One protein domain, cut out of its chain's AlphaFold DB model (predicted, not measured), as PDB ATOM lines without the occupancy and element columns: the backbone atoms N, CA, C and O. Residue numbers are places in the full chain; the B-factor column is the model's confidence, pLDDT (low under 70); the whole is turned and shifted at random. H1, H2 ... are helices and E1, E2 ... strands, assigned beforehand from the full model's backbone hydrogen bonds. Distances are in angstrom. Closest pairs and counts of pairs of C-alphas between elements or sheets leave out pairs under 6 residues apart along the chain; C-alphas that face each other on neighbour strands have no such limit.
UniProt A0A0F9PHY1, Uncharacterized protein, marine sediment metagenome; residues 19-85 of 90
ATOM      1  N   ILE A  19      33.423  18.891 -13.063       70.75
ATOM      2  CA  ILE A  19      32.811  20.201 -13.332       70.75
ATOM      3  C   ILE A  19      33.604  20.882 -14.447       70.75
ATOM      4  O   ILE A  19      34.809  21.091 -14.317       70.75
ATOM      5  N   ARG A  20      32.932  21.249 -15.542       74.81
ATOM      6  CA  ARG A  20      33.516  22.006 -16.654       74.81
ATOM      7  C   ARG A  20      32.997  23.440 -16.632       74.81
ATOM      8  O   ARG A  20      31.793  23.654 -16.766       74.81
ATOM      9  N   LEU A  21      33.909  24.403 -16.503       72.56
ATOM     10  CA  LEU A  21      33.638  25.831 -16.672       72.56
ATOM     11  C   LEU A  21      34.095  26.262 -18.068       72.56
ATOM     12  O   LEU A  21      35.261  26.091 -18.413       72.56
ATOM     13  N   ILE A  22      33.180  26.817 -18.856       76.19
ATOM     14  CA  ILE A  22      33.469  27.415 -20.165       76.19
ATOM     15  C   ILE A  22      33.153  28.902 -20.066       76.19
ATOM     16  O   ILE A  22      32.110  29.259 -19.519       76.19
ATOM     17  N   ILE A  23      34.047  29.752 -20.562       71.38
ATOM     18  CA  ILE A  23      33.861  31.203 -20.581       71.38
ATOM     19  C   ILE A  23      33.868  31.658 -22.029       71.38
ATOM     20  O   ILE A  23      34.901  31.603 -22.690       71.38
ATOM     21  N   ASP A  24      32.711  32.113 -22.490       70.62
ATOM     22  CA  ASP A  24      32.515  32.582 -23.857       70.62
ATOM     23  C   ASP A  24      32.518  34.116 -23.877       70.62
ATOM     24  O   ASP A  24      31.784  34.734 -23.104       70.62
ATOM     25  N   ASP A  25      33.314  34.733 -24.757       69.81
ATOM     26  CA  ASP A  25      33.142  36.145 -25.133       69.81
ATOM     27  C   ASP A  25      32.069  36.233 -26.218       69.81
ATOM     28  O   ASP A  25      32.245  35.705 -27.317       69.81
ATOM     29  N   ARG A  26      30.939  36.861 -25.893       63.00
ATOM     30  CA  ARG A  26      29.751  36.848 -26.748       63.00
ATOM     31  C   ARG A  26      29.734  37.957 -27.800       63.00
ATOM     32  O   ARG A  26      29.153  37.745 -28.859       63.00
ATOM     33  N   ASP A  27      30.351  39.100 -27.509       62.16
ATOM     34  CA  ASP A  27      30.203  40.321 -28.319       62.16
ATOM     35  C   ASP A  27      31.489  40.739 -29.048       62.16
ATOM     36  O   ASP A  27      31.444  41.612 -29.913       62.16
ATOM     37  N   GLY A  28      32.635  40.114 -28.757       54.69
ATOM     38  CA  GLY A  28      33.824  40.155 -29.620       54.69
ATOM     39  C   GLY A  28      34.545  41.507 -29.744       54.69
ATOM     40  O   GLY A  28      35.604  41.561 -30.367       54.69
ATOM     41  N   THR A  29      34.046  42.592 -29.140       56.72
ATOM     42  CA  THR A  29      34.707  43.910 -29.133       56.72
ATOM     43  C   THR A  29      35.136  44.311 -27.725       56.72
ATOM     44  O   THR A  29      34.497  43.937 -26.748       56.72
ATOM     45  N   ALA A  30      36.237  45.063 -27.599       56.44
ATOM     46  CA  ALA A  30      36.817  45.441 -26.306       56.44
ATOM     47  C   ALA A  30      35.878  46.253 -25.399       56.44
ATOM     48  O   ALA A  30      35.972  46.144 -24.178       56.44
ATOM     49  N   GLU A  31      34.965  47.022 -25.989       51.72
ATOM     50  CA  GLU A  31      34.113  47.975 -25.273       51.72
ATOM     51  C   GLU A  31      32.807  47.356 -24.757       51.72
ATOM     52  O   GLU A  31      32.260  47.831 -23.764       51.72
ATOM     53  N   THR A  32      32.321  46.272 -25.373       55.41
ATOM     54  CA  THR A  32      31.048  45.625 -25.002       55.41
ATOM     55  C   THR A  32      31.223  44.191 -24.515       55.41
ATOM     56  O   THR A  32      30.275  43.413 -24.572       55.41
ATOM     57  N   ARG A  33      32.418  43.807 -24.039       62.09
ATOM     58  CA  ARG A  33      32.714  42.413 -23.662       62.09
ATOM     59  C   ARG A  33      31.751  41.893 -22.603       62.09
ATOM     60  O   ARG A  33      31.880  42.178 -21.412       62.09
ATOM     61  N   GLN A  34      30.824  41.061 -23.053       65.75
ATOM     62  CA  GLN A  34      29.969  40.266 -22.198       65.75
ATOM     63  C   GLN A  34      30.507  38.848 -22.185       65.75
ATOM     64  O   GLN A  34      30.514  38.161 -23.208       65.75
ATOM     65  N   TYR A  35      30.935  38.409 -21.008       69.50
ATOM     66  CA  TYR A  35      31.355  37.034 -20.822       69.50
ATOM     67  C   TYR A  35      30.213  36.221 -20.239       69.50
ATOM     68  O   TYR A  35      29.482  36.677 -19.357       69.50
ATOM     69  N   ARG A  36      30.083  34.988 -20.715       73.00
ATOM     70  CA  ARG A  36      29.138  34.023 -20.167       73.00
ATOM     71  C   ARG A  36      29.894  32.816 -19.646       73.00
ATOM     72  O   ARG A  36      30.595  32.156 -20.400       73.00
ATOM     73  N   ALA A  37      29.721  32.525 -18.363       75.62
ATOM     74  CA  ALA A  37      30.136  31.269 -17.773       75.62
ATOM     75  C   ALA A  37      29.059  30.221 -18.018       75.62
ATOM     76  O   ALA A  37      27.902  30.425 -17.657       75.62
ATOM     77  N   ASN A  38      29.462  29.088 -18.575       78.69
ATOM     78  CA  ASN A  38      28.682  27.866 -18.618       78.69
ATOM     79  C   ASN A  38      29.327  26.865 -17.657       78.69
ATOM     80  O   ASN A  38      30.452  26.417 -17.886       78.69
ATOM     81  N   VAL A  39      28.625  26.529 -16.577       77.56
ATOM     82  CA  VAL A  39      29.049  25.514 -15.607       77.56
ATOM     83  C   VAL A  39      28.288  24.238 -15.909       77.56
ATOM     84  O   VAL A  39      27.065  24.210 -15.788       77.56
ATOM     85  N   ASN A  40      29.002  23.183 -16.288       80.19
ATOM     86  CA  ASN A  40      28.430  21.875 -16.574       80.19
ATOM     87  C   ASN A  40      28.944  20.851 -15.560       80.19
ATOM     88  O   ASN A  40      30.149  20.752 -15.342       80.19
ATOM     89  N   VAL A  41      28.034  20.085 -14.964       78.69
ATOM     90  CA  VAL A  41      28.363  18.866 -14.223       78.69
ATOM     91  C   VAL A  41      28.355  17.725 -15.230       78.69
ATOM     92  O   VAL A  41      27.371  17.548 -15.954       78.69
ATOM     93  N   MET A  42      29.454  16.987 -15.284       81.44
ATOM     94  CA  MET A  42      29.672  15.862 -16.184       81.44
ATOM     95  C   MET A  42      29.624  14.549 -15.393       81.44
ATOM     96  O   MET A  42      30.002  14.531 -14.218       81.44
ATOM     97  N   ASN A  43      29.173  13.460 -16.016       79.06
ATOM     98  CA  ASN A  43      29.370  12.105 -15.490       79.06
ATOM     99  C   ASN A  43      30.789  11.587 -15.813       79.06
ATOM    100  O   ASN A  43      31.622  12.309 -16.369       79.06
ATOM    101  N   ASP A  44      31.069  10.340 -15.436       80.56
ATOM    102  CA  ASP A  44      32.380   9.712 -15.639       80.56
ATOM    103  C   ASP A  44      32.718   9.486 -17.124       80.56
ATOM    104  O   ASP A  44      33.896   9.505 -17.486       80.56
ATOM    105  N   ASP A  45      31.696   9.396 -17.982       83.62
ATOM    106  CA  ASP A  45      31.798   9.246 -19.441       83.62
ATOM    107  C   ASP A  45      31.943  10.594 -20.185       83.62
ATOM    108  O   ASP A  45      31.845  10.655 -21.409       83.62
ATOM    109  N   ASP A  46      32.185  11.694 -19.460       79.69
ATOM    110  CA  ASP A  46      32.264  13.062 -19.994       79.69
ATOM    111  C   ASP A  46      30.970  13.558 -20.680       79.69
ATOM    112  O   ASP A  46      31.001  14.485 -21.499       79.69
ATOM    113  N   GLU A  47      29.807  13.028 -20.292       79.62
ATOM    114  CA  GLU A  47      28.489  13.515 -20.710       79.62
ATOM    115  C   GLU A  47      27.912  14.524 -19.709       79.62
ATOM    116  O   GLU A  47      28.052  14.390 -18.492       79.62
ATOM    117  N   ARG A  48      27.225  15.557 -20.209       82.38
ATOM    118  CA  ARG A  48      26.616  16.593 -19.360       82.38
ATOM    119  C   ARG A  48      25.365  16.052 -18.662       82.38
ATOM    120  O   ARG A  48      24.369  15.779 -19.324       82.38
ATOM    121  N   VAL A  49      25.370  16.043 -17.329       84.62
ATOM    122  CA  VAL A  49      24.209  15.655 -16.502       84.62
ATOM    123  C   VAL A  49      23.407  16.849 -15.981       84.62
ATOM    124  O   VAL A  49      22.197  16.753 -15.795       84.62
ATOM    125  N   ALA A  50      24.053  17.996 -15.766       79.38
ATOM    126  CA  ALA A  50      23.399  19.236 -15.351       79.38
ATOM    127  C   ALA A  50      24.246  20.447 -15.758       79.38
ATOM    128  O   ALA A  50      25.434  20.315 -16.043       79.38
ATOM    129  N   GLY A  51      23.664  21.645 -15.791       81.38
ATOM    130  CA  GLY A  51      24.467  22.857 -15.936       81.38
ATOM    131  C   GLY A  51      23.667  24.149 -15.894       81.38
ATOM    132  O   GLY A  51      22.458  24.135 -16.114       81.38
ATOM    133  N   ALA A  52      24.362  25.252 -15.640       77.75
ATOM    134  CA  ALA A  52      23.810  26.600 -15.574       77.75
ATOM    135  C   ALA A  52      24.684  27.577 -16.371       77.75
ATOM    136  O   ALA A  52      25.880  27.348 -16.547       77.75
ATOM    137  N   GLN A  53      24.073  28.667 -16.835       81.06
ATOM    138  CA  GLN A  53      24.763  29.751 -17.533       81.06
ATOM    139  C   GLN A  53      24.551  31.080 -16.807       81.06
ATOM    140  O   GLN A  53      23.462  31.320 -16.283       81.06
ATOM    141  N   GLY A  54      25.554  31.954 -16.793       77.31
ATOM    142  CA  GLY A  54      25.445  33.256 -16.135       77.31
ATOM    143  C   GLY A  54      26.662  34.150 -16.331       77.31
ATOM    144  O   GLY A  54      27.596  33.792 -17.044       77.31
ATOM    145  N   ASP A  55      26.634  35.320 -15.696       77.00
ATOM    146  CA  ASP A  55      27.797  36.204 -15.617       77.00
ATOM    147  C   ASP A  55      28.854  35.581 -14.679       77.00
ATOM    148  O   ASP A  55      28.567  35.389 -13.492       77.00
ATOM    149  N   PRO A  56      30.070  35.261 -15.170       72.19
ATOM    150  CA  PRO A  56      31.129  34.736 -14.316       72.19
ATOM    151  C   PRO A  56      31.553  35.722 -13.223       72.19
ATOM    152  O   PRO A  56      32.000  35.302 -12.156       72.19
ATOM    153  N   PHE A  57      31.451  37.030 -13.462       71.62
ATOM    154  CA  PHE A  57      32.085  38.035 -12.609       71.62
ATOM    155  C   PHE A  57      31.259  38.426 -11.385       71.62
ATOM    156  O   PHE A  57      31.828  38.969 -10.432       71.62
ATOM    157  N   GLY A  58      29.954  38.143 -11.382       68.88
ATOM    158  CA  GLY A  58      29.055  38.489 -10.278       68.88
ATOM    159  C   GLY A  58      29.383  37.789  -8.953       68.88
ATOM    160  O   GLY A  58      29.087  38.330  -7.892       68.88
ATOM    161  N   PHE A  59      30.038  36.622  -9.000       64.38
ATOM    162  CA  PHE A  59      30.287  35.778  -7.819       64.38
ATOM    163  C   PHE A  59      31.770  35.452  -7.578       64.38
ATOM    164  O   PHE A  59      32.102  34.771  -6.608       64.38
ATOM    165  N   MET A  60      32.679  35.926  -8.437       69.81
ATOM    166  CA  MET A  60      34.114  35.659  -8.309       69.81
ATOM    167  C   MET A  60      34.829  36.720  -7.453       69.81
ATOM    168  O   MET A  60      34.587  37.920  -7.629       69.81
ATOM    169  N   PRO A  61      35.785  36.323  -6.586       75.88
ATOM    170  CA  PRO A  61      36.674  37.264  -5.907       75.88
ATOM    171  C   PRO A  61      37.423  38.162  -6.899       75.88
ATOM    172  O   PRO A  61      37.800  37.722  -7.985       75.88
ATOM    173  N   LEU A  62      37.700  39.417  -6.524       75.00
ATOM    174  CA  LEU A  62      38.352  40.393  -7.410       75.00
ATOM    175  C   LEU A  62      39.658  39.877  -8.035       75.00
ATOM    176  O   LEU A  62      39.831  40.014  -9.241       75.00
ATOM    177  N   GLY A  63      40.524  39.235  -7.247       70.75
ATOM    178  CA  GLY A  63      41.784  38.687  -7.758       70.75
ATOM    179  C   GLY A  63      41.582  37.613  -8.831       70.75
ATOM    180  O   GLY A  63      42.279  37.612  -9.836       70.75
ATOM    181  N   TRP A  64      40.567  36.757  -8.682       72.94
ATOM    182  CA  TRP A  64      40.255  35.725  -9.679       72.94
ATOM    183  C   TRP A  64      39.754  36.341 -10.982       72.94
ATOM    184  O   TRP A  64      40.171  35.931 -12.061       72.94
ATOM    185  N   ARG A  65      38.916  37.379 -10.881       74.81
ATOM    186  CA  ARG A  65      38.428  38.129 -12.047       74.81
ATOM    187  C   ARG A  65      39.580  38.750 -12.836       74.81
ATOM    188  O   ARG A  65      39.586  38.670 -14.060       74.81
ATOM    189  N   GLN A  66      40.560  39.320 -12.135       73.19
ATOM    190  CA  GLN A  66      41.750  39.920 -12.743       73.19
ATOM    191  C   GLN A  66      42.634  38.873 -13.424       73.19
ATOM    192  O   GLN A  66      42.954  39.034 -14.597       73.19
ATOM    193  N   SER A  67      42.979  37.780 -12.735       75.19
ATOM    194  CA  SER A  67      43.790  36.700 -13.317       75.19
ATOM    195  C   SER A  67      43.142  36.094 -14.562       75.19
ATOM    196  O   SER A  67      43.817  35.821 -15.548       75.19
ATOM    197  N   MET A  68      41.820  35.930 -14.541       75.56
ATOM    198  CA  MET A  68      41.061  35.396 -15.666       75.56
ATOM    199  C   MET A  68      41.019  36.357 -16.858       75.56
ATOM    200  O   MET A  68      41.185  35.922 -17.993       75.56
ATOM    201  N   ALA A  69      40.846  37.660 -16.615       72.88
ATOM    202  CA  ALA A  69      40.911  38.667 -17.671       72.88
ATOM    203  C   ALA A  69      42.294  38.692 -18.345       72.88
ATOM    204  O   ALA A  69      42.364  38.733 -19.570       72.88
ATOM    205  N   VAL A  70      43.377  38.594 -17.563       78.31
ATOM    206  CA  VAL A  70      44.750  38.514 -18.094       78.31
ATOM    207  C   VAL A  70      44.932  37.270 -18.964       78.31
ATOM    208  O   VAL A  70      45.350  37.395 -20.110       78.31
ATOM    209  N   ALA A  71      44.541  36.089 -18.473       77.38
ATOM    210  CA  ALA A  71      44.655  34.844 -19.236       77.38
ATOM    211  C   ALA A  71      43.863  34.881 -20.560       77.38
ATOM    212  O   ALA A  71      44.301  34.334 -21.572       77.38
ATOM    213  N   LEU A  72      42.701  35.546 -20.575       75.12
ATOM    214  CA  LEU A  72      41.907  35.728 -21.792       75.12
ATOM    215  C   LEU A  72      42.575  36.690 -22.785       75.12
ATOM    216  O   LEU A  72      42.523  36.426 -23.987       75.12
ATOM    217  N   GLU A  73      43.218  37.766 -22.320       75.25
ATOM    218  CA  GLU A  73      43.988  38.655 -23.201       75.25
ATOM    219  C   GLU A  73      45.220  37.959 -23.785       75.25
ATOM    220  O   GLU A  73      45.480  38.096 -24.978       75.25
ATOM    221  N   GLU A  74      45.942  37.168 -22.988       75.38
ATOM    222  CA  GLU A  74      47.078  36.368 -23.464       75.38
ATOM    223  C   GLU A  74      46.643  35.363 -24.536       75.38
ATOM    224  O   GLU A  74      47.253  35.286 -25.605       75.38
ATOM    225  N   LEU A  75      45.536  34.647 -24.302       74.19
ATOM    226  CA  LEU A  75      44.977  33.715 -25.280       74.19
ATOM    227  C   LEU A  75      44.575  34.427 -26.578       74.19
ATOM    228  O   LEU A  75      44.790  33.893 -27.664       74.19
ATOM    229  N   ARG A  76      44.014  35.638 -26.496       70.75
ATOM    230  CA  ARG A  76      43.687  36.440 -27.687       70.75
ATOM    231  C   ARG A  76      44.923  36.895 -28.434       70.75
ATOM    232  O   ARG A  76      44.932  36.794 -29.655       70.75
ATOM    233  N   ALA A  77      45.933  37.401 -27.731       74.50
ATOM    234  CA  ALA A  77      47.187  37.819 -28.346       74.50
ATOM    235  C   ALA A  77      47.830  36.649 -29.105       74.50
ATOM    236  O   ALA A  77      48.270  36.816 -30.241       74.50
ATOM    237  N   GLU A  78      47.783  35.452 -28.521       76.44
ATOM    238  CA  GLU A  78      48.254  34.217 -29.146       76.44
ATOM    239  C   GLU A  78      47.379  33.764 -30.331       76.44
ATOM    240  O   GLU A  78      47.883  33.304 -31.352       76.44
ATOM    241  N   LEU A  79      46.053  33.900 -30.256       75.00
ATOM    242  CA  LEU A  79      45.174  33.581 -31.388       75.00
ATOM    243  C   LEU A  79      45.344  34.577 -32.544       75.00
ATOM    244  O   LEU A  79      45.383  34.167 -33.704       75.00
ATOM    245  N   ALA A  80      45.490  35.867 -32.238       69.44
ATOM    246  CA  ALA A  80      45.743  36.916 -33.220       69.44
ATOM    247  C   ALA A  80      47.114  36.743 -33.890       69.44
ATOM    248  O   ALA A  80      47.214  36.875 -35.109       69.44
ATOM    249  N   SER A  81      48.153  36.379 -33.126       71.94
ATOM    250  CA  SER A  81      49.486  36.085 -33.670       71.94
ATOM    251  C   SER A  81      49.480  34.865 -34.595       71.94
ATOM    252  O   SER A  81      50.211  34.827 -35.578       71.94
ATOM    253  N   ARG A  82      48.621  33.871 -34.340       69.56
ATOM    254  CA  ARG A  82      48.456  32.702 -35.221       69.56
ATOM    255  C   ARG A  82      47.639  33.007 -36.471       69.56
ATOM    256  O   ARG A  82      47.913  32.435 -37.524       69.56
ATOM    257  N   GLN A  83      46.649  33.894 -36.379       56.59
ATOM    258  CA  GLN A  83      45.847  34.315 -37.533       56.59
ATOM    259  C   GLN A  83      46.656  35.133 -38.546       56.59
ATOM    260  O   GLN A  83      46.415  35.007 -39.742       56.59
ATOM    261  N   THR A  84      47.653  35.905 -38.110       55.44
ATOM    262  CA  THR A  84      48.546  36.650 -39.019       55.44
ATOM    263  C   THR A  84      49.610  35.779 -39.699       55.44
ATOM    264  O   THR A  84      50.268  36.247 -40.625       55.44
ATOM    265  N   VAL A  85      49.772  34.517 -39.282       52.38
ATOM    266  CA  VAL A  85      50.808  33.594 -39.788       52.38
ATOM    267  C   VAL A  85      50.252  32.557 -40.773       52.38
ATOM    268  O   VAL A  85      51.027  31.796 -41.344       52.38
TER     269      VAL A  85
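Overview. This is residues 19 to 85 of the 90 residues of an uncharacterized protein of marine sediment metagenome (UniProt A0A0F9PHY1). Three antiparallel strands form a twisted sheet, E1 - E2 - E3, with a long helix, H1, set off from it and sticking out at residues 73 to 83. The printed part has 67 residues, with three named strands, then one named helix; its class is mixed. It is loose, radius of gyration of the C-alphas 14.2 A, spanning 39 by 30 by 21 A.

Arrangement. The sheet is a meander, each strand the antiparallel neighbour of the one before: E1, residues 19 to 25; E2, 35 to 42; E3, 48 to 54. In hairpin E1 and E2, N 22 and O 38 are 2.9 A apart; in hairpin E2 and E3, N 39 and O 52 are 2.9 A apart. H1, residues 62 to 83, is not on the sheet; every O i to N i+4 pair is within hydrogen-bond range.

Along the chain. E1 begins at C-alpha 19 (32.811, 20.201, -13.332). H1, 31.6 A from first to last C-alpha, ends at C-alpha 83 (45.847, 34.315, -37.533).

Size, cuts and confidence. The printed part has no cut. Residues 25 to 35, 58 to 60, 80 and 82 to 85 have pLDDT under 70.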